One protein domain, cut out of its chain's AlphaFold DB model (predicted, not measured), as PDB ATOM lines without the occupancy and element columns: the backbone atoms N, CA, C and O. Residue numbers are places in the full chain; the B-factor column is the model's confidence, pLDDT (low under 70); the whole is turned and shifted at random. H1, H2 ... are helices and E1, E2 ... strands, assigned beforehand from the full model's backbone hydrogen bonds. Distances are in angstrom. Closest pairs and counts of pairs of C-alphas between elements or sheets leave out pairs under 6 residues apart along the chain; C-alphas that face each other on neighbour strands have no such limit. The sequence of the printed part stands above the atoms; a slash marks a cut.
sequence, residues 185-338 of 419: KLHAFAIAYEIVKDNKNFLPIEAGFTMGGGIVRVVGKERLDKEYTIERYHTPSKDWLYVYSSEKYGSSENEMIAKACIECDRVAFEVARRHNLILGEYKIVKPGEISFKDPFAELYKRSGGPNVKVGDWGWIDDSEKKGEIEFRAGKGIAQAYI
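AT A GLANCE: This is residues 185 to 338 of the 419 residues of the protein "ArsR family transcriptional regulator" of Candidatus Bathyarchaeota archaeon (UniProt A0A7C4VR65). A long ribbon of two antiparallel strands, E1 and E7, makes the length of a twisted sheet that curls round one long helix, H1. The hairpin strands E2, E3, E4 and E5 widen the sheet along E1 toward one end, and at the other end the small strands E8, E9 and E10 join it along E7, with the short helices H2 and H3 packed there. The printed part has 154 residues, with three named helices and ten named strands in the order E1 E2 E3 E4 E5 E6 H1 E7 H2 E8 E9 E10 H3. The class is mixed, helices and strands, and the neighbour strands of the branched sheet are antiparallel. The whole is elongated, with spans of 51 by 32 by 25 A, and only just compact, close to loose, with a radius of gyration of the C-alphas of 17.6 A.

HOW THE PARTS SIT: E1, residues 185 to 197, has three neighbours in staggered pairing. On one side of it lie E5, residues 239 to 244, beside residues 189 to 195, and E6, residues 248 to 250, beside residues 185 to 186; on the other side lies E7, residues 278 to 293. N 193 and O 241 of E1 and E5 are 2.8 A apart, N 186 and O 248 of E1 and E6 2.8 A, and N 187 and O 289 of E1 and E7 2.8 A, each within hydrogen-bond range. E2, residues 209 to 211, E3, residues 215 to 223, E4, residues 227 to 234, and E5 form a meander, each strand the antiparallel neighbour of the one before. Within hydrogen-bond range are N 211 and O 215 of the hairpin E2 and E3 at 2.7 A, N 218 and O 232 of the hairpin E3 and E4 at 2.8 A, and N 242 and O 231 of the hairpin E4 and E5 at 2.7 A. H1, residues 253 to 275, is on the sheet, which curls round it; the closest C-alphas of H1 and E5 are those of Cys 264 and Val 243, 5.7 A apart. E7 bends by 73 degrees at residue 281. E8, residues 308 to 310, E9, residues 314 to 316, and E10, residues 324 to 328, form a second meander. N 290 of E7 and O 327 of E10 are 2.8 A apart, N 326 of E10 and O 315 of E9 2.9 A, and N 310 of E8 and O 314 of E9 2.8 A, each within hydrogen-bond range. H2, residues 295 to 302, is on the sheet and stands at the sheet's level, with a height over the sheet of 3.1 A on a local plane fitted to just 6 C-alphas; its closest C-alpha pair with E10 is Ala 297 and Glu 324, 5.9 A. H3, residues 333 to 338, lies over E7 at a height over the sheet of 8.8 A, slantwise to the strands at 52 degrees to E7 on the local plane. H1 and H3 are close but not clearly touching, with the C-alphas of Glu 253 and Gln 335 closest at 5.6 A. In H1, H2 and H3 every O i to N i+4 pair is within hydrogen-bond range.

IN THESE COORDINATES: E1 begins at C-alpha 185, (130.589, 181.523, 160.362), and measures 34.7 A from first to last C-alpha. E3 measures 25.7 A and E4 22.6 A. H1 measures 32.7 A and begins at C-alpha 253, (132.191, 175.085, 154.049). E7, the longest strand by residues, measures 40.4 A. H3 ends at C-alpha 338, (126.685, 170.950, 159.194).

THE WHOLE: The two C-alphas farthest apart are those of Lys 197 and Ser 303, 53.5 A. The printed part has no cut. The link from E1 to E2, 11 residues, is long, and the link from E9 to E10 is short but not tight. The mean pLDDT of the printed part is 92.1, and residues 318 to 322 are under 70.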
ATOM      1  N   LYS A 185     129.924 180.223 160.486       94.62
ATOM      2  CA  LYS A 185     130.589 181.523 160.362       94.62
ATOM      3  C   LYS A 185     132.079 181.310 160.099       94.62
ATOM      4  O   LYS A 185     132.844 181.023 161.017       94.62
ATOM      5  N   LEU A 186     132.498 181.464 158.848       95.38
ATOM      6  CA  LEU A 186     133.908 181.496 158.472       95.38
ATOM      7  C   LEU A 186     134.516 182.848 158.861       95.38
ATOM      8  O   LEU A 186     134.031 183.892 158.424       95.38
ATOM      9  N   HIS A 187     135.601 182.826 159.623       94.88
ATOM     10  CA  HIS A 187     136.376 183.997 160.015       94.88
ATOM     11  C   HIS A 187     137.884 183.699 159.945       94.88
ATOM     12  O   HIS A 187     138.291 182.591 159.593       94.88
ATOM     13  N   ALA A 188     138.719 184.719 160.176       93.62
ATOM     14  CA  ALA A 188     140.185 184.626 160.126       93.62
ATOM     15  C   ALA A 188     140.777 184.066 158.807       93.62
ATOM     16  O   ALA A 188     141.917 183.597 158.772       93.62
ATOM     17  N   PHE A 189     140.023 184.124 157.706       96.88
ATOM     18  CA  PHE A 189     140.471 183.681 156.386       96.88
ATOM     19  C   PHE A 189     141.382 184.732 155.743       96.88
ATOM     20  O   PHE A 189     141.024 185.910 155.713       96.88
ATOM     21  N   ALA A 190     142.531 184.315 155.203       97.75
ATOM     22  CA  ALA A 190     143.447 185.223 154.517       97.75
ATOM     23  C   ALA A 190     144.209 184.570 153.357       97.75
ATOM     24  O   ALA A 190     144.678 183.427 153.445       97.75
ATOM     25  N   ILE A 191     144.403 185.361 152.301       98.31
ATOM     26  CA  ILE A 191     145.238 185.041 151.137       98.31
ATOM     27  C   ILE A 191     146.430 185.994 151.122       98.31
ATOM     28  O   ILE A 191     146.268 187.188 151.368       98.31
ATOM     29  N   ALA A 192     147.621 185.465 150.848       98.25
ATOM     30  CA  ALA A 192     148.813 186.263 150.608       98.25
ATOM     31  C   ALA A 192     149.116 186.326 149.112       98.25
ATOM     32  O   ALA A 192     149.150 185.285 148.460       98.25
ATOM     33  N   TYR A 193     149.393 187.524 148.614       98.50
ATOM     34  CA  TYR A 193     149.783 187.820 147.240       98.50
ATOM     35  C   TYR A 193     151.222 188.325 147.237       98.50
ATOM     36  O   TYR A 193     151.566 189.195 148.035       98.50
ATOM     37  N   GLU A 194     152.074 187.785 146.374       98.38
ATOM     38  CA  GLU A 194     153.440 188.289 146.215       98.38
ATOM     39  C   GLU A 194     153.419 189.713 145.644       98.38
ATOM     40  O   GLU A 194     152.700 189.978 144.685       98.38
ATOM     41  N   ILE A 195     154.202 190.635 146.205       98.25
ATOM     42  CA  ILE A 195     154.371 191.985 145.656       98.25
ATOM     43  C   ILE A 195     155.583 191.957 144.720       98.25
ATOM     44  O   ILE A 195     156.726 191.930 145.166       98.25
ATOM     45  N   VAL A 196     155.328 191.955 143.413       98.12
ATOM     46  CA  VAL A 196     156.359 191.917 142.360       98.12
ATOM     47  C   VAL A 196     156.920 193.311 142.093       98.12
ATOM     48  O   VAL A 196     158.119 193.479 141.884       98.12
ATOM     49  N   LYS A 197     156.047 194.324 142.106       97.81
ATOM     50  CA  LYS A 197     156.436 195.735 142.027       97.81
ATOM     51  C   LYS A 197     155.846 196.473 143.211       97.81
ATOM     52  O   LYS A 197     154.626 196.532 143.354       97.81
ATOM     53  N   ASP A 198     156.733 197.031 144.019       97.25
ATOM     54  CA  ASP A 198     156.389 197.717 145.254       97.25
ATOM     55  C   ASP A 198     156.196 199.232 145.066       97.25
ATOM     56  O   ASP A 198     156.738 199.850 144.144       97.25
ATOM     57  N   ASN A 199     155.455 199.827 145.997       96.94
ATOM     58  CA  ASN A 199     155.395 201.256 146.247       96.94
ATOM     59  C   ASN A 199     155.813 201.510 147.699       96.94
ATOM     60  O   ASN A 199     155.093 201.153 148.626       96.94
ATOM     61  N   LYS A 200     156.941 202.199 147.898       95.50
ATOM     62  CA  LYS A 200     157.512 202.465 149.231       95.50
ATOM     63  C   LYS A 200     156.576 203.228 150.174       95.50
ATOM     64  O   LYS A 200     156.715 203.124 151.386       95.50
ATOM     65  N   ASN A 201     155.614 203.973 149.629       96.81
ATOM     66  CA  ASN A 201     154.630 204.706 150.426       96.81
ATOM     67  C   ASN A 201     153.478 203.811 150.920       96.81
ATOM     68  O   ASN A 201     152.688 204.234 151.761       96.81
ATOM     69  N   PHE A 202     153.345 202.595 150.386       96.69
ATOM     70  CA  PHE A 202     152.321 201.641 150.790       96.69
ATOM     71  C   PHE A 202     152.835 200.744 151.918       96.69
ATOM     72  O   PHE A 202     153.686 199.881 151.696       96.69
ATOM     73  N   LEU A 203     152.271 200.942 153.117       96.19
ATOM     74  CA  LEU A 203     152.632 200.208 154.335       96.19
ATOM     75  C   LEU A 203     154.161 200.133 154.508       96.19
ATOM     76  O   LEU A 203     154.732 199.048 154.372       96.19
ATOM     77  N   PRO A 204     154.821 201.284 154.749       96.94
ATOM     78  CA  PRO A 204     156.276 201.361 154.819       96.94
ATOM     79  C   PRO A 204     156.820 200.391 155.870       96.94
ATOM     80  O   PRO A 204     156.276 200.282 156.973       96.94
ATOM     81  N   ILE A 205     157.885 199.670 155.515       95.88
ATOM     82  CA  ILE A 205     158.473 198.603 156.339       95.88
ATOM     83  C   ILE A 205     158.964 199.171 157.678       95.88
ATOM     84  O   ILE A 205     158.877 198.508 158.706       95.88
ATOM     85  N   GLU A 206     159.398 200.430 157.686       95.94
ATOM     86  CA  GLU A 206     159.872 201.165 158.858       95.94
ATOM     87  C   GLU A 206     158.780 201.364 159.922       95.94
ATOM     88  O   GLU A 206     159.093 201.544 161.096       95.94
ATOM     89  N   ALA A 207     157.502 201.304 159.532       96.12
ATOM     90  CA  ALA A 207     156.363 201.369 160.448       96.12
ATOM     91  C   ALA A 207     155.940 199.985 160.984       96.12
ATOM     92  O   ALA A 207     154.949 199.876 161.708       96.12
ATOM     93  N   GLY A 208     156.637 198.918 160.587       95.19
ATOM     94  CA  GLY A 208     156.288 197.542 160.915       95.19
ATOM     95  C   GLY A 208     156.852 197.032 162.236       95.19
ATOM     96  O   GLY A 208     157.752 197.600 162.845       95.19
ATOM     97  N   PHE A 209     156.326 195.887 162.660       96.50
ATOM     98  CA  PHE A 209     156.828 195.117 163.787       96.50
ATOM     99  C   PHE A 209     157.825 194.060 163.300       96.50
ATOM    100  O   PHE A 209     157.469 193.185 162.501       96.50
ATOM    101  N   THR A 210     159.065 194.123 163.792       96.62
ATOM    102  CA  THR A 210     160.104 193.131 163.487       96.62
ATOM    103  C   THR A 210     159.829 191.822 164.220       96.62
ATOM    104  O   THR A 210     159.729 191.768 165.444       96.62
ATOM    105  N   MET A 211     159.737 190.745 163.454       95.38
ATOM    106  CA  MET A 211     159.609 189.370 163.911       95.38
ATOM    107  C   MET A 211     160.945 188.624 163.767       95.38
ATOM    108  O   MET A 211     161.883 189.082 163.111       95.38
ATOM    109  N   GLY A 212     161.035 187.435 164.367       94.00
ATOM    110  CA  GLY A 212     162.197 186.560 164.201       94.00
ATOM    111  C   GLY A 212     162.485 186.227 162.729       94.00
ATOM    112  O   GLY A 212     161.566 186.085 161.923       94.00
ATOM    113  N   GLY A 213     163.770 186.092 162.385       93.75
ATOM    114  CA  GLY A 213     164.213 185.736 161.030       93.75
ATOM    115  C   GLY A 213     164.238 186.895 160.024       93.75
ATOM    116  O   GLY A 213     164.206 186.644 158.823       93.75
ATOM    117  N   GLY A 214     164.271 188.149 160.494       93.31
ATOM    118  CA  GLY A 214     164.309 189.330 159.620       93.31
ATOM    119  C   GLY A 214     162.983 189.612 158.907       93.31
ATOM    120  O   GLY A 214     162.968 190.272 157.873       93.31
ATOM    121  N   ILE A 215     161.875 189.080 159.429       96.25
ATOM    122  CA  ILE A 215     160.536 189.315 158.892       96.25
ATOM    123  C   ILE A 215     159.986 190.594 159.518       96.25
ATOM    124  O   ILE A 215     160.063 190.757 160.732       96.25
ATOM    125  N   VAL A 216     159.381 191.472 158.726       96.44
ATOM    126  CA  VAL A 216     158.699 192.669 159.235       96.44
ATOM    127  C   VAL A 216     157.233 192.617 158.830       96.44
ATOM    128  O   VAL A 216     156.913 192.399 157.661       96.44
ATOM    129  N   ARG A 217     156.335 192.804 159.799       97.44
ATOM    130  CA  ARG A 217     154.883 192.828 159.586       97.44
ATOM    131  C   ARG A 217     154.356 194.242 159.789       97.44
ATOM    132  O   ARG A 217     154.448 194.777 160.889       97.44
ATOM    133  N   VAL A 218     153.730 194.806 158.765       96.88
ATOM    134  CA  VAL A 218     153.033 196.096 158.834       96.88
ATOM    135  C   VAL A 218     151.536 195.830 158.723       96.88
ATOM    136  O   VAL A 218     151.094 195.226 157.747       96.88
ATOM    137  N   VAL A 219     150.749 196.247 159.714       96.38
ATOM    138  CA  VAL A 219     149.285 196.091 159.693       96.38
ATOM    139  C   VAL A 219     148.653 197.377 159.180       96.38
ATOM    140  O   VAL A 219     148.958 198.463 159.664       96.38
ATOM    141  N   GLY A 220     147.761 197.242 158.207       95.12
ATOM    142  CA  GLY A 220     147.017 198.329 157.597       95.12
ATOM    143  C   GLY A 220     145.517 198.072 157.597       95.12
ATOM    144  O   GLY A 220     145.035 196.950 157.780       95.12
ATOM    145  N   LYS A 221     144.767 199.141 157.350       94.81
ATOM    146  CA  LYS A 221     143.332 199.085 157.088       94.81
ATOM    147  C   LYS A 221     143.063 199.762 155.759       94.81
ATOM    148  O   LYS A 221     143.484 200.897 155.571       94.81
ATOM    149  N   GLU A 222     142.347 199.078 154.876       92.19
ATOM    150  CA  GLU A 222     141.919 199.648 153.601       92.19
ATOM    151  C   GLU A 222     140.403 199.803 153.590       92.19
ATOM    152  O   GLU A 222     139.657 198.856 153.855       92.19
ATOM    153  N   ARG A 223     139.938 201.011 153.266       91.62
ATOM    154  CA  ARG A 223     138.511 201.306 153.155       91.62
ATOM    155  C   ARG A 223     138.086 201.258 151.690       91.62
ATOM    156  O   ARG A 223     138.408 202.150 150.900       91.62
ATOM    157  N   LEU A 224     137.344 200.212 151.341       87.62
ATOM    158  CA  LEU A 224     136.651 200.089 150.058       87.62
ATOM    159  C   LEU A 224     135.158 200.362 150.289       87.62
ATOM    160  O   LEU A 224     134.790 201.456 150.706       87.62
ATOM    161  N   ASP A 225     134.304 199.364 150.073       87.38
ATOM    162  CA  ASP A 225     132.897 199.361 150.489       87.38
ATOM    163  C   ASP A 225     132.733 199.190 152.010       87.38
ATOM    164  O   ASP A 225     131.805 199.724 152.614       87.38
ATOM    165  N   LYS A 226     133.675 198.489 152.638       91.62
ATOM    166  CA  LYS A 226     133.849 198.383 154.089       91.62
ATOM    167  C   LYS A 226     135.335 198.436 154.441       91.62
ATOM    168  O   LYS A 226     136.188 198.541 153.559       91.62
ATOM    169  N   GLU A 227     135.633 198.418 155.734       92.38
ATOM    170  CA  GLU A 227     137.005 198.364 156.231       92.38
ATOM    171  C   GLU A 227     137.534 196.924 156.173       92.38
ATOM    172  O   GLU A 227     136.923 196.008 156.728       92.38
ATOM    173  N   TYR A 228     138.665 196.734 155.497       95.31
ATOM    174  CA  TYR A 228     139.384 195.464 155.426       95.31
ATOM    175  C   TYR A 228     140.704 195.575 156.161       95.31
ATOM    176  O   TYR A 228     141.399 196.585 156.065       95.31
ATOM    177  N   THR A 229     141.071 194.504 156.858       96.56
ATOM    178  CA  THR A 229     142.422 194.373 157.400       96.56
ATOM    179  C   THR A 229     143.329 193.828 156.308       96.56
ATOM    180  O   THR A 229     143.051 192.782 155.715       96.56
ATOM    181  N   ILE A 230     144.414 194.546 156.048       97.44
ATOM    182  CA  ILE A 230     145.477 194.127 155.141       97.44
ATOM    183  C   ILE A 230     146.799 194.163 155.892       97.44
ATOM    184  O   ILE A 230     146.982 194.957 156.811       97.44
ATOM    185  N   GLU A 231     147.733 193.299 155.529       97.69
ATOM    186  CA  GLU A 231     149.051 193.284 156.156       97.69
ATOM    187  C   GLU A 231     150.122 193.165 155.084       97.69
ATOM    188  O   GLU A 231     149.978 192.395 154.136       97.69
ATOM    189  N   ARG A 232     151.213 193.909 155.238       97.75
ATOM    190  CA  ARG A 232     152.423 193.705 154.450       97.75
ATOM    191  C   ARG A 232     153.390 192.867 155.269       97.75
ATOM    192  O   ARG A 232     153.697 193.213 156.408       97.75
ATOM    193  N   TYR A 233     153.873 191.783 154.683       97.62
ATOM    194  CA  TYR A 233     154.956 190.980 155.234       97.62
ATOM    195  C   TYR A 233     156.183 191.131 154.352       97.62
ATOM    196  O   TYR A 233     156.206 190.626 153.229       97.62
ATOM    197  N   HIS A 234     157.200 191.792 154.888       97.44
ATOM    198  CA  HIS A 234     158.534 191.793 154.315       97.44
ATOM    199  C   HIS A 234     159.300 190.581 154.834       97.44
ATOM    200  O   HIS A 234     159.366 190.352 156.042       97.44
ATOM    201  N   THR A 235     159.859 189.788 153.928       96.31
ATOM    202  CA  THR A 235     160.755 188.669 154.246       96.31
ATOM    203  C   THR A 235     162.084 188.877 153.524       96.31
ATOM    204  O   THR A 235     162.085 189.531 152.482       96.31
ATOM    205  N   PRO A 236     163.193 188.250 153.968       95.69
ATOM    206  CA  PRO A 236     164.488 188.385 153.292       95.69
ATOM    207  C   PRO A 236     164.462 188.042 151.796       95.69
ATOM    208  O   PRO A 236     165.301 188.512 151.036       95.69
ATOM    209  N   SER A 237     163.509 187.206 151.371       95.38
ATOM    210  CA  SER A 237     163.368 186.790 149.976       95.38
ATOM    211  C   SER A 237     162.364 187.608 149.161       95.38
ATOM    212  O   SER A 237     162.546 187.734 147.954       95.38
ATOM    213  N   LYS A 238     161.255 188.047 149.771       97.19
ATOM    214  CA  LYS A 238     160.048 188.513 149.060       97.19
ATOM    215  C   LYS A 238     159.157 189.389 149.941       97.19
ATOM    216  O   LYS A 238     159.100 189.184 151.156       97.19
ATOM    217  N   ASP A 239     158.373 190.246 149.301       97.62
ATOM    218  CA  ASP A 239     157.279 190.989 149.922       97.62
ATOM    219  C   ASP A 239     155.923 190.342 149.633       97.62
ATOM    220  O   ASP A 239     155.675 189.834 148.538       97.62
ATOM    221  N   TRP A 240     155.028 190.375 150.619       98.25
ATOM    222  CA  TRP A 240     153.696 189.788 150.520       98.25
ATOM    223  C   TRP A 240     152.622 190.740 151.031       98.25
ATOM    224  O   TRP A 240     152.744 191.297 152.120       98.25
ATOM    225  N   LEU A 241     151.525 190.844 150.287       98.38
ATOM    226  CA  LEU A 241     150.279 191.469 150.712       98.38
ATOM    227  C   LEU A 241     149.322 190.392 151.222       98.38
ATOM    228  O   LEU A 241     148.848 189.561 150.454       98.38
ATOM    229  N   TYR A 242     149.014 190.408 152.510       98.31
ATOM    230  CA  TYR A 242     148.020 189.551 153.140       98.31
ATOM    231  C   TYR A 242     146.690 190.291 153.172       98.31
ATOM    232  O   TYR A 242     146.600 191.401 153.694       98.31
ATOM    233  N   VAL A 243     145.646 189.662 152.646       98.00
ATOM    234  CA  VAL A 243     144.295 190.217 152.613       98.00
ATOM    235  C   VAL A 243     143.373 189.320 153.417       98.00
ATOM    236  O   VAL A 243     143.200 188.147 153.078       98.00
ATOM    237  N   TYR A 244     142.771 189.879 154.467       97.75
ATOM    238  CA  TYR A 244     141.826 189.168 155.318       97.75
ATOM    239  C   TYR A 244     140.396 189.361 154.806       97.75
ATOM    240  O   TYR A 244     139.940 190.485 154.592       97.75
ATOM    241  N   SER A 245     139.682 188.251 154.630       97.25
ATOM    242  CA  SER A 245     138.252 188.261 154.316       97.25
ATOM    243  C   SER A 245     137.459 188.700 155.545       97.25
ATOM    244  O   SER A 245     137.811 188.375 156.682       97.25
ATOM    245  N   SER A 246     136.327 189.366 155.321       95.81
ATOM    246  CA  SER A 246     135.335 189.538 156.378       95.81
ATOM    247  C   SER A 246     134.719 188.193 156.759       95.81
ATOM    248  O   SER A 246     134.825 187.216 156.010       95.81
ATOM    249  N   GLU A 247     133.971 188.178 157.862       95.44
ATOM    250  CA  GLU A 247     133.146 187.027 158.223       95.44
ATOM    251  C   GLU A 247     132.231 186.621 157.053       95.44
ATOM    252  O   GLU A 247     131.644 187.485 156.381       95.44
ATOM    253  N   LYS A 248     132.131 185.313 156.792       96.25
ATOM    254  CA  LYS A 248     131.200 184.722 155.821       96.25
ATOM    255  C   LYS A 248     130.278 183.753 156.524       96.25
ATOM    256  O   LYS A 248     130.722 182.937 157.319       96.25
ATOM    257  N   TYR A 249     129.007 183.820 156.164       95.00
ATOM    258  CA  TYR A 249     127.980 182.938 156.685       95.00
ATOM    259  C   TYR A 249     127.493 182.018 155.566       95.00
ATOM    260  O   TYR A 249     127.377 182.443 154.408       95.00
ATOM    261  N   GLY A 250     127.234 180.754 155.888       93.94
ATOM    262  CA  GLY A 250     126.770 179.792 154.895       93.94
ATOM    263  C   GLY A 250     126.423 178.422 155.465       93.94
ATOM    264  O   GLY A 250     126.784 178.072 156.586       93.94
ATOM    265  N   SER A 251     125.726 177.637 154.645       91.75
ATOM    266  CA  SER A 251     125.342 176.250 154.947       91.75
ATOM    267  C   SER A 251     126.290 175.222 154.311       91.75
ATOM    268  O   SER A 251     126.008 174.023 154.305       91.75
ATOM    269  N   SER A 252     127.407 175.685 153.746       92.38
ATOM    270  CA  SER A 252     128.466 174.847 153.197       92.38
ATOM    271  C   SER A 252     129.830 175.493 153.412       92.38
ATOM    272  O   SER A 252     130.029 176.674 153.123       92.38
ATOM    273  N   GLU A 253     130.790 174.689 153.865       93.06
ATOM    274  CA  GLU A 253     132.191 175.085 154.049       93.06
ATOM    275  C   GLU A 253     132.802 175.623 152.745       93.06
ATOM    276  O   GLU A 253     133.381 176.708 152.719       93.06
ATOM    277  N   ASN A 254     132.587 174.913 151.635       93.56
ATOM    278  CA  ASN A 254     133.132 175.290 150.329       93.56
ATOM    279  C   ASN A 254     132.548 176.605 149.806       93.56
ATOM    280  O   ASN A 254     133.251 177.385 149.168       93.56
ATOM    281  N   GLU A 255     131.264 176.856 150.066       94.12
ATOM    282  CA  GLU A 255     130.613 178.105 149.675       94.12
ATOM    283  C   GLU A 255     131.223 179.297 150.419       94.12
ATOM    284  O   GLU A 255     131.534 180.317 149.801       94.12
ATOM    285  N   MET A 256     131.432 179.164 151.732       95.19
ATOM    286  CA  MET A 256     132.037 180.219 152.544       95.19
ATOM    287  C   MET A 256     133.474 180.510 152.111       95.19
ATOM    288  O   MET A 256     133.820 181.676 151.924       95.19
ATOM    289  N   ILE A 257     134.282 179.467 151.882       95.56
ATOM    290  CA  ILE A 257     135.663 179.612 151.394       95.56
ATOM    291  C   ILE A 257     135.678 180.290 150.021       95.56
ATOM    292  O   ILE A 257     136.440 181.227 149.812       95.56
ATOM    293  N   ALA A 258     134.804 179.882 149.095       96.00
ATOM    294  CA  ALA A 258     134.728 180.499 147.773       96.00
ATOM    295  C   ALA A 258     134.362 181.991 147.852       96.00
ATOM    296  O   ALA A 258     135.002 182.815 147.199       96.00
ATOM    297  N   LYS A 259     133.377 182.356 148.686       95.62
ATOM    298  CA  LYS A 259     133.012 183.763 148.933       95.62
ATOM    299  C   LYS A 259     134.173 184.558 149.535       95.62
ATOM    300  O   LYS A 259     134.346 185.722 149.181       95.62
ATOM    301  N   ALA A 260     134.945 183.950 150.435       96.88
ATOM    302  CA  ALA A 260     136.111 184.577 151.048       96.88
ATOM    303  C   ALA A 260     137.244 184.801 150.032       96.88
ATOM    304  O   ALA A 260     137.784 185.901 149.971       96.88
ATOM    305  N   CYS A 261     137.545 183.816 149.176       97.06
ATOM    306  CA  CYS A 261     138.533 183.970 148.103       97.06
ATOM    307  C   CYS A 261     138.170 185.115 147.152       97.06
ATOM    308  O   CYS A 261     138.986 186.003 146.938       97.06
ATOM    309  N   ILE A 262     136.928 185.132 146.652       96.75
ATOM    310  CA  ILE A 262     136.450 186.174 145.729       96.75
ATOM    311  C   ILE A 262     136.568 187.566 146.364       96.75
ATOM    312  O   ILE A 262     136.935 188.532 145.696       96.75
ATOM    313  N   GLU A 263     136.260 187.685 147.659       96.75
ATOM    314  CA  GLU A 263     136.421 188.948 148.375       96.75
ATOM    315  C   GLU A 263     137.894 189.355 148.496       96.75
ATOM    316  O   GLU A 263     138.220 190.501 148.191       96.75
ATOM    317  N   CYS A 264     138.774 188.435 148.896       97.25
ATOM    318  CA  CYS A 264     140.208 188.694 148.997       97.25
ATOM    319  C   CYS A 264     140.808 189.117 147.649       97.25
ATOM    320  O   CYS A 264     141.595 190.058 147.631       97.25
ATOM    321  N   ASP A 265     140.436 188.464 146.545       98.06
ATOM    322  CA  ASP A 265     140.915 188.806 145.196       98.06
ATOM    323  C   ASP A 265     140.485 190.224 144.806       98.06
ATOM    324  O   ASP A 265     141.299 191.038 144.365       98.06
ATOM    325  N   ARG A 266     139.206 190.556 145.029       97.50
ATOM    326  CA  ARG A 266     138.668 191.895 144.752       97.50
ATOM    327  C   ARG A 266     139.415 192.970 145.543       97.50
ATOM    328  O   ARG A 266     139.784 193.997 144.982       97.50
ATOM    329  N   VAL A 267     139.626 192.741 146.839       97.31
ATOM    330  CA  VAL A 267     140.321 193.691 147.720       97.31
ATOM    331  C   VAL A 267     141.787 193.832 147.308       97.31
ATOM    332  O   VAL A 267     142.272 194.955 147.197       97.31
ATOM    333  N   ALA A 268     142.478 192.723 147.024       97.94
ATOM    334  CA  ALA A 268     143.868 192.733 146.575       97.94
ATOM    335  C   ALA A 268     144.040 193.536 145.280       97.94
ATOM    336  O   ALA A 268     144.942 194.368 145.184       97.94
ATOM    337  N   PHE A 269     143.138 193.339 144.313       97.75
ATOM    338  CA  PHE A 269     143.145 194.074 143.052       97.75
ATOM    339  C   PHE A 269     142.945 195.583 143.256       97.75
ATOM    340  O   PHE A 269     143.678 196.388 142.682       97.75
ATOM    341  N   GLU A 270     141.995 195.985 144.104       97.69
ATOM    342  CA  GLU A 270     141.758 197.405 144.392       97.69
ATOM    343  C   GLU A 270     142.924 198.060 145.138       97.69
ATOM    344  O   GLU A 270     143.321 199.173 144.788       97.69
ATOM    345  N   VAL A 271     143.519 197.365 146.113       97.00
ATOM    346  CA  VAL A 271     144.730 197.822 146.815       97.00
ATOM    347  C   VAL A 271     145.875 198.002 145.820       97.00
ATOM    348  O   VAL A 271     146.504 199.060 145.785       97.00
ATOM    349  N   ALA A 272     146.111 197.012 144.957       97.88
ATOM    350  CA  ALA A 272     147.162 197.084 143.952       97.88
ATOM    351  C   ALA A 272     146.964 198.267 142.999       97.88
ATOM    352  O   ALA A 272     147.904 199.017 142.737       97.88
ATOM    353  N   ARG A 273     145.726 198.495 142.548       97.44
ATOM    354  CA  ARG A 273     145.375 199.622 141.677       97.44
ATOM    355  C   ARG A 273     145.596 200.974 142.355       97.44
ATOM    356  O   ARG A 273     146.200 201.856 141.751       97.44
ATOM    357  N   ARG A 274     145.123 201.152 143.594       97.31
ATOM    358  CA  ARG A 274     145.228 202.422 144.340       97.31
ATOM    359  C   ARG A 274     146.663 202.776 144.699       97.31
ATOM    360  O   ARG A 274     147.038 203.944 144.646       97.31
ATOM    361  N   HIS A 275     147.453 201.769 145.045       97.12
ATOM    362  CA  HIS A 275     148.821 201.954 145.511       97.12
ATOM    363  C   HIS A 275     149.872 201.665 144.441       97.12
ATOM    364  O   HIS A 275     151.058 201.685 144.754       97.12
ATOM    365  N   ASN A 276     149.468 201.464 143.182       97.69
ATOM    366  CA  ASN A 276     150.368 201.207 142.056       97.69
ATOM    367  C   ASN A 276     151.315 200.011 142.296       97.69
ATOM    368  O   ASN A 276     152.515 200.083 142.021       97.69
ATOM    369  N   LEU A 277     150.765 198.920 142.835       97.94
ATOM    370  CA  LEU A 277     151.475 197.662 143.056       97.94
ATOM    371  C   LEU A 277     151.256 196.717 141.871       97.94
ATOM    372  O   LEU A 277     150.204 196.740 141.230       97.94
ATOM    373  N   ILE A 278     152.217 195.828 141.625       97.94
ATOM    374  CA  ILE A 278     152.005 194.647 140.775       97.94
ATOM    375  C   ILE A 278     152.043 193.423 141.677       97.94
ATOM    376  O   ILE A 278     153.059 193.173 142.327       97.94
ATOM    377  N   LEU A 279     150.938 192.682 141.713       98.25
ATOM    378  CA  LEU A 279     150.822 191.441 142.472       98.25
ATOM    379  C   LEU A 279     151.148 190.235 141.582       98.25
ATOM    380  O   LEU A 279     150.816 190.225 140.397       98.25
ATOM    381  N   GLY A 280     151.819 189.243 142.160       97.31
ATOM    382  CA  GLY A 280     152.197 187.984 141.527       97.31
ATOM    383  C   GLY A 280     151.322 186.822 141.988       97.31
ATOM    384  O   GLY A 280     150.110 186.959 142.153       97.31
ATOM    385  N   GLU A 281     151.951 185.665 142.192       96.31
ATOM    386  CA  GLU A 281     151.262 184.463 142.662       96.31
ATOM    387  C   GLU A 281     150.638 184.666 144.049       96.31
ATOM    388  O   GLU A 281     151.155 185.400 144.900       96.31
ATOM    389  N   TYR A 282     149.529 183.967 144.285       97.12
ATOM    390  CA  TYR A 282     148.831 183.977 145.562       97.12
ATOM    391  C   TYR A 282     148.891 182.613 146.248       97.12
ATOM    392  O   TYR A 282     149.014 181.561 145.620       97.12
ATOM    393  N   LYS A 283     148.774 182.621 147.576       97.19
ATOM    394  CA  LYS A 283     148.694 181.417 148.404       97.19
ATOM    395  C   LYS A 283     147.722 181.627 149.559       97.19
ATOM    396  O   LYS A 283     147.701 182.682 150.191       97.19
ATOM    397  N   ILE A 284     146.937 180.601 149.877       96.38
ATOM    398  CA  ILE A 284     146.084 180.617 151.070       96.38
ATOM    399  C   ILE A 284     146.986 180.405 152.285       96.38
ATOM    400  O   ILE A 284     147.518 179.317 152.497       96.38
ATOM    401  N   VAL A 285     147.175 181.462 153.070       95.69
ATOM    402  CA  VAL A 285     148.037 181.452 154.264       95.69
ATOM    403  C   VAL A 285     147.261 181.102 155.521       95.69
ATOM    404  O   VAL A 285     147.787 180.423 156.401       95.69
ATOM    405  N   LYS A 286     145.998 181.529 155.590       94.50
ATOM    406  CA  LYS A 286     145.077 181.173 156.663       94.50
ATOM    407  C   LYS A 286     143.813 180.613 156.022       94.50
ATOM    408  O   LYS A 286     143.059 181.383 155.430       94.50
ATOM    409  N   PRO A 287     143.564 179.295 156.129       92.44
ATOM    410  CA  PRO A 287     142.372 178.687 155.546       92.44
ATOM    411  C   PRO A 287     141.080 179.165 156.214       92.44
ATOM    412  O   PRO A 287     140.013 178.871 155.696       92.44
ATOM    413  N   GLY A 288     141.178 179.902 157.325       93.19
ATOM    414  CA  GLY A 288     140.058 180.365 158.126       93.19
ATOM    415  C   GLY A 288     139.558 179.315 159.111       93.19
ATOM    416  O   GLY A 288     139.992 178.156 159.126       93.19
ATOM    417  N   GLU A 289     138.641 179.761 159.952       94.00
ATOM    418  CA  GLU A 289     138.040 179.007 161.045       94.00
ATOM    419  C   GLU A 289     136.528 179.146 160.906       94.00
ATOM    420  O   GLU A 289     136.016 180.236 160.655       94.00
ATOM    421  N   ILE A 290     135.809 178.028 160.966       93.94
ATOM    422  CA  ILE A 290     134.354 177.997 160.838       93.94
ATOM    423  C   ILE A 290     133.789 177.735 162.216       93.94
ATOM    424  O   ILE A 290     133.985 176.648 162.761       93.94
ATOM    425  N   SER A 291     133.075 178.718 162.745       93.12
ATOM    426  CA  SER A 291     132.413 178.602 164.030       93.12
ATOM    427  C   SER A 291     130.914 178.364 163.879       93.12
ATOM    428  O   SER A 291     130.279 178.802 162.914       93.12
ATOM    429  N   PHE A 292     130.348 177.639 164.836       91.75
ATOM    430  CA  PHE A 292     128.925 177.348 164.935       91.75
ATOM    431  C   PHE A 292     128.445 177.700 166.330       91.75
ATOM    432  O   PHE A 292     129.087 177.333 167.312       91.75
ATOM    433  N   LYS A 293     127.286 178.355 166.425       89.50
ATOM    434  CA  LYS A 293     126.580 178.458 167.701       89.50
ATOM    435  C   LYS A 293     126.062 177.080 168.070       89.50
ATOM    436  O   LYS A 293     125.278 176.510 167.311       89.50
ATOM    437  N   ASP A 294     126.497 176.571 169.211       87.31
ATOM    438  CA  ASP A 294     126.137 175.237 169.654       87.31
ATOM    439  C   ASP A 294     125.593 175.266 171.091       87.31
ATOM    440  O   ASP A 294     126.255 175.807 171.980       87.31
ATOM    441  N   PRO A 295     124.407 174.682 171.355       87.00
ATOM    442  CA  PRO A 295     123.823 174.678 172.692       87.00
ATOM    443  C   PRO A 295     124.689 173.979 173.744       87.00
ATOM    444  O   PRO A 295     124.677 174.383 174.907       87.00
ATOM    445  N   PHE A 296     125.434 172.934 173.366       85.94
ATOM    446  CA  PHE A 296     126.322 172.243 174.293       85.94
ATOM    447  C   PHE A 296     127.552 173.092 174.606       85.94
ATOM    448  O   PHE A 296     127.894 173.224 175.777       85.94
ATOM    449  N   ALA A 297     128.183 173.716 173.610       87.69
ATOM    450  CA  ALA A 297     129.284 174.648 173.850       87.69
ATOM    451  C   ALA A 297     128.841 175.839 174.710       87.69
ATOM    452  O   ALA A 297     129.556 176.232 175.632       87.69
ATOM    453  N   GLU A 298     127.637 176.368 174.481       87.12
ATOM    454  CA  GLU A 298     127.047 177.405 175.327       87.12
ATOM    455  C   GLU A 298     126.833 176.923 176.771       87.12
ATOM    456  O   GLU A 298     127.229 177.615 177.712       87.12
ATOM    457  N   LEU A 299     126.251 175.734 176.970       86.38
ATOM    458  CA  LEU A 299     126.051 175.150 178.298       86.38
ATOM    459  C   LEU A 299     127.385 174.893 179.008       86.38
ATOM    460  O   LEU A 299     127.559 175.296 180.156       86.38
ATOM    461  N   TYR A 300     128.333 174.272 178.310       85.00
ATOM    462  CA  TYR A 300     129.668 173.965 178.811       85.00
ATOM    463  C   TYR A 300     130.385 175.229 179.295       85.00
ATOM    464  O   TYR A 300     130.963 175.239 180.384       85.00
ATOM    465  N   LYS A 301     130.269 176.331 178.544       85.44
ATOM    466  CA  LYS A 301     130.797 177.635 178.956       85.44
ATOM    467  C   LYS A 301     130.069 178.237 180.144       85.44
ATOM    468  O   LYS A 301     130.725 178.704 181.071       85.44
ATOM    469  N   ARG A 302     128.735 178.184 180.181       84.62
ATOM    470  CA  ARG A 302     127.959 178.648 181.348       84.62
ATOM    471  C   ARG A 302     128.324 177.899 182.631       84.62
ATOM    472  O   ARG A 302     128.228 178.473 183.709       84.62
ATOM    473  N   SER A 303     128.772 176.650 182.519       85.50
ATOM    474  CA  SER A 303     129.270 175.848 183.641       85.50
ATOM    475  C   SER A 303     130.724 176.144 184.043       85.50
ATOM    476  O   SER A 303     131.251 175.451 184.908       85.50
ATOM    477  N   GLY A 304     131.386 177.141 183.442       85.94
ATOM    478  CA  GLY A 304     132.787 177.476 183.728       85.94
ATOM    479  C   GLY A 304     133.798 176.531 183.071       85.94
ATOM    480  O   GLY A 304     134.922 176.400 183.552       85.94
ATOM    481  N   GLY A 305     133.401 175.837 182.000       83.94
ATOM    482  CA  GLY A 305     134.277 174.929 181.270       83.94
ATOM    483  C   GLY A 305     135.464 175.658 180.614       83.94
ATOM    484  O   GLY A 305     135.248 176.656 179.915       83.94
ATOM    485  N   PRO A 306     136.713 175.176 180.785       85.31
ATOM    486  CA  PRO A 306     137.899 175.792 180.185       85.31
ATOM    487  C   PRO A 306     137.900 175.709 178.650       85.31
ATOM    488  O   PRO A 306     137.030 175.104 178.029       85.31
ATOM    489  N   ASN A 307     138.901 176.307 178.003       83.94
ATOM    490  CA  ASN A 307     139.178 176.041 176.591       83.94
ATOM    491  C   ASN A 307     139.426 174.547 176.358       83.94
ATOM    492  O   ASN A 307     140.333 173.962 176.952       83.94
ATOM    493  N   VAL A 308     138.662 173.946 175.446       87.31
ATOM    494  CA  VAL A 308     138.877 172.561 175.021       87.31
ATOM    495  C   VAL A 308     139.353 172.580 173.586       87.31
ATOM    496  O   VAL A 308     138.622 173.001 172.695       87.31
ATOM    497  N   LYS A 309     140.567 172.086 173.359       87.81
ATOM    498  CA  LYS A 309     141.111 171.865 172.024       87.81
ATOM    499  C   LYS A 309     141.137 170.369 171.741       87.81
ATOM    500  O   LYS A 309     141.758 169.605 172.476       87.81
ATOM    501  N   VAL A 310     140.469 169.952 170.671       82.00
ATOM    502  CA  VAL A 310     140.431 168.557 170.230       82.00
ATOM    503  C   VAL A 310     141.350 168.411 169.020       82.00
ATOM    504  O   VAL A 310     140.981 168.693 167.878       82.00
ATOM    505  N   GLY A 311     142.587 167.986 169.284       84.69
ATOM    506  CA  GLY A 311     143.628 167.871 168.259       84.69
ATOM    507  C   GLY A 311     143.892 169.197 167.533       84.69
ATOM    508  O   GLY A 311     143.804 170.269 168.122       84.69
ATOM    509  N   ASP A 312     144.203 169.126 166.239       83.56
ATOM    510  CA  ASP A 312     144.512 170.305 165.406       83.56
ATOM    511  C   ASP A 312     143.326 170.825 164.582       83.56
ATOM    512  O   ASP A 312     143.508 171.610 163.642       83.56
ATOM    513  N   TRP A 313     142.118 170.336 164.859       82.88
ATOM    514  CA  TRP A 313     140.992 170.478 163.941       82.88
ATOM    515  C   TRP A 313     139.746 171.129 164.526       82.88
ATOM    516  O   TRP A 313     138.957 171.650 163.738       82.88
ATOM    517  N   GLY A 314     139.575 171.156 165.847       85.75
ATOM    518  CA  GLY A 314     138.482 171.903 166.455       85.75
ATOM    519  C   GLY A 314     138.728 172.269 167.908       85.75
ATOM    520  O   GLY A 314     139.543 171.648 168.598       85.75
ATOM    521  N   TRP A 315     138.043 173.308 168.360       90.12
ATOM    522  CA  TRP A 315     138.089 173.770 169.739       90.12
ATOM    523  C   TRP A 315     136.780 174.453 170.125       90.12
ATOM    524  O   TRP A 315     135.990 174.863 169.276       90.12
ATOM    525  N   ILE A 316     136.545 174.533 171.427       86.50
ATOM    526  CA  ILE A 316     135.491 175.353 172.014       86.50
ATOM    527  C   ILE A 316     136.183 176.611 172.526       86.50
ATOM    528  O   ILE A 316     136.918 176.540 173.515       86.50
ATOM    529  N   ASP A 317     135.985 177.721 171.817       75.06
ATOM    530  CA  ASP A 317     136.617 179.001 172.134       75.06
ATOM    531  C   ASP A 317     136.039 179.613 173.426       75.06
ATOM    532  O   ASP A 317     134.839 179.530 173.700       75.06
ATOM    533  N   ASP A 318     136.919 180.210 174.232       64.50
ATOM    534  CA  ASP A 318     136.656 180.896 175.504       64.50
ATOM    535  C   ASP A 318     136.554 182.411 175.361       64.50
ATOM    536  O   ASP A 318     136.508 183.126 176.360       64.50
ATOM    537  N   SER A 319     136.508 182.938 174.134       66.12
ATOM    538  CA  SER A 319     136.172 184.345 173.962       66.12
ATOM    539  C   SER A 319     134.806 184.631 174.609       66.12
ATOM    540  O   SER A 319     133.816 183.938 174.364       66.12
ATOM    541  N   GLU A 320     134.782 185.647 175.481       50.75
ATOM    542  CA  GLU A 320     133.855 185.875 176.611       50.75
ATOM    543  C   GLU A 320     132.336 185.721 176.365       50.75
ATOM    544  O   GLU A 320     131.554 185.864 177.306       50.75
ATOM    545  N   LYS A 321     131.852 185.540 175.128       52.81
ATOM    546  CA  LYS A 321     130.439 185.786 174.796       52.81
ATOM    547  C   LYS A 321     129.751 184.837 173.820       52.81
ATOM    548  O   LYS A 321     128.585 185.109 173.538       52.81
ATOM    549  N   LYS A 322     130.379 183.794 173.258       63.12
ATOM    550  CA  LYS A 322     129.740 183.132 172.097       63.12
ATOM    551  C   LYS A 322     129.386 181.654 172.201       63.12
ATOM    552  O   LYS A 322     128.464 181.276 171.485       63.12
ATOM    553  N   GLY A 323     129.975 180.859 173.101       74.75
ATOM    554  CA  GLY A 323     129.611 179.435 173.205       74.75
ATOM    555  C   GLY A 323     129.635 178.754 171.830       74.75
ATOM    556  O   GLY A 323     128.665 178.116 171.426       74.75
ATOM    557  N   GLU A 324     130.691 179.017 171.059       87.56
ATOM    558  CA  GLU A 324     130.822 178.543 169.686       87.56
ATOM    559  C   GLU A 324     131.760 177.330 169.641       87.56
ATOM    560  O   GLU A 324     132.769 177.274 170.348       87.56
ATOM    561  N   ILE A 325     131.420 176.358 168.795       89.88
ATOM    562  CA  ILE A 325     132.351 175.301 168.392       89.88
ATOM    563  C   ILE A 325     133.024 175.756 167.112       89.88
ATOM    564  O   ILE A 325     132.347 176.086 166.137       89.88
ATOM    565  N   GLU A 326     134.347 175.734 167.106       91.62
ATOM    566  CA  GLU A 326     135.161 176.166 165.984       91.62
ATOM    567  C   GLU A 326     135.882 174.987 165.352       91.62
ATOM    568  O   GLU A 326     136.366 174.074 166.025       91.62
ATOM    569  N   PHE A 327     135.957 175.017 164.027       91.50
ATOM    570  CA  PHE A 327     136.654 174.026 163.233       91.50
ATOM    571  C   PHE A 327     137.588 174.713 162.253       91.50
ATOM    572  O   PHE A 327     137.232 175.697 161.603       91.50
ATOM    573  N   ARG A 328     138.770 174.135 162.060       90.44
ATOM    574  CA  ARG A 328     139.678 174.602 161.013       90.44
ATOM    575  C   ARG A 328     139.076 174.314 159.636       90.44
ATOM    576  O   ARG A 328     138.763 173.163 159.319       90.44
ATOM    577  N   ALA A 329     138.967 175.340 158.801       85.62
ATOM    578  CA  ALA A 329     138.445 175.192 157.449       85.62
ATOM    579  C   ALA A 329     139.403 174.400 156.536       85.62
ATOM    580  O   ALA A 329     140.617 174.322 156.756       85.62
ATOM    581  N   GLY A 330     138.844 173.793 155.490       83.62
ATOM    582  CA  GLY A 330     139.530 172.957 154.507       83.62
ATOM    583  C   GLY A 330     139.722 171.496 154.931       83.62
ATOM    584  O   GLY A 330     140.374 170.736 154.213       83.62
ATOM    585  N   LYS A 331     139.189 171.082 156.089       85.44
ATOM    586  CA  LYS A 331     139.317 169.707 156.613       85.44
ATOM    587  C   LYS A 331     138.040 168.877 156.461       85.44
ATOM    588  O   LYS A 331     138.084 167.678 156.721       85.44
ATOM    589  N   GLY A 332     136.923 169.485 156.053       86.38
ATOM    590  CA  GLY A 332     135.637 168.799 155.878       86.38
ATOM    591  C   GLY A 332     134.923 168.445 157.186       86.38
ATOM    592  O   GLY A 332     133.850 167.849 157.156       86.38
ATOM    593  N   ILE A 333     135.499 168.793 158.341       88.69
ATOM    594  CA  ILE A 333     134.902 168.521 159.655       88.69
ATOM    595  C   ILE A 333     133.755 169.497 159.920       88.69
ATOM    596  O   ILE A 333     132.693 169.068 160.360       88.69
ATOM    597  N   ALA A 334     133.926 170.773 159.557       86.12
ATOM    598  CA  ALA A 334     132.845 171.751 159.588       86.12
ATOM    599  C   ALA A 334     131.679 171.302 158.693       86.12
ATOM    600  O   ALA A 334     130.527 171.331 159.116       86.12
ATOM    601  N   GLN A 335     131.970 170.800 157.487       87.62
ATOM    602  CA  GLN A 335     130.948 170.216 156.617       87.62
ATOM    603  C   GLN A 335     130.245 169.007 157.265       87.62
ATOM    604  O   GLN A 335     129.019 168.931 157.247       87.62
ATOM    605  N   ALA A 336     130.992 168.090 157.889       88.25
ATOM    606  CA  ALA A 336     130.411 166.940 158.583       88.25
ATOM    607  C   ALA A 336     129.524 167.345 159.774       88.25
ATOM    608  O   ALA A 336     128.532 166.664 160.042       88.25
ATOM    609  N   TYR A 337     129.876 168.436 160.461       88.12
ATOM    610  CA  TYR A 337     129.078 169.034 161.527       88.12
ATOM    611  C   TYR A 337     127.774 169.630 160.986       88.12
ATOM    612  O   TYR A 337     126.696 169.339 161.499       88.12
ATOM    613  N   ILE A 338     127.853 170.381 159.882       84.69
ATOM    614  CA  ILE A 338     126.685 170.950 159.194       84.69
ATOM    615  C   ILE A 338     125.689 169.864 158.760       84.69
ATOM    616  O   ILE A 338     124.477 170.063 158.817       84.69
TER     617      ILE A 338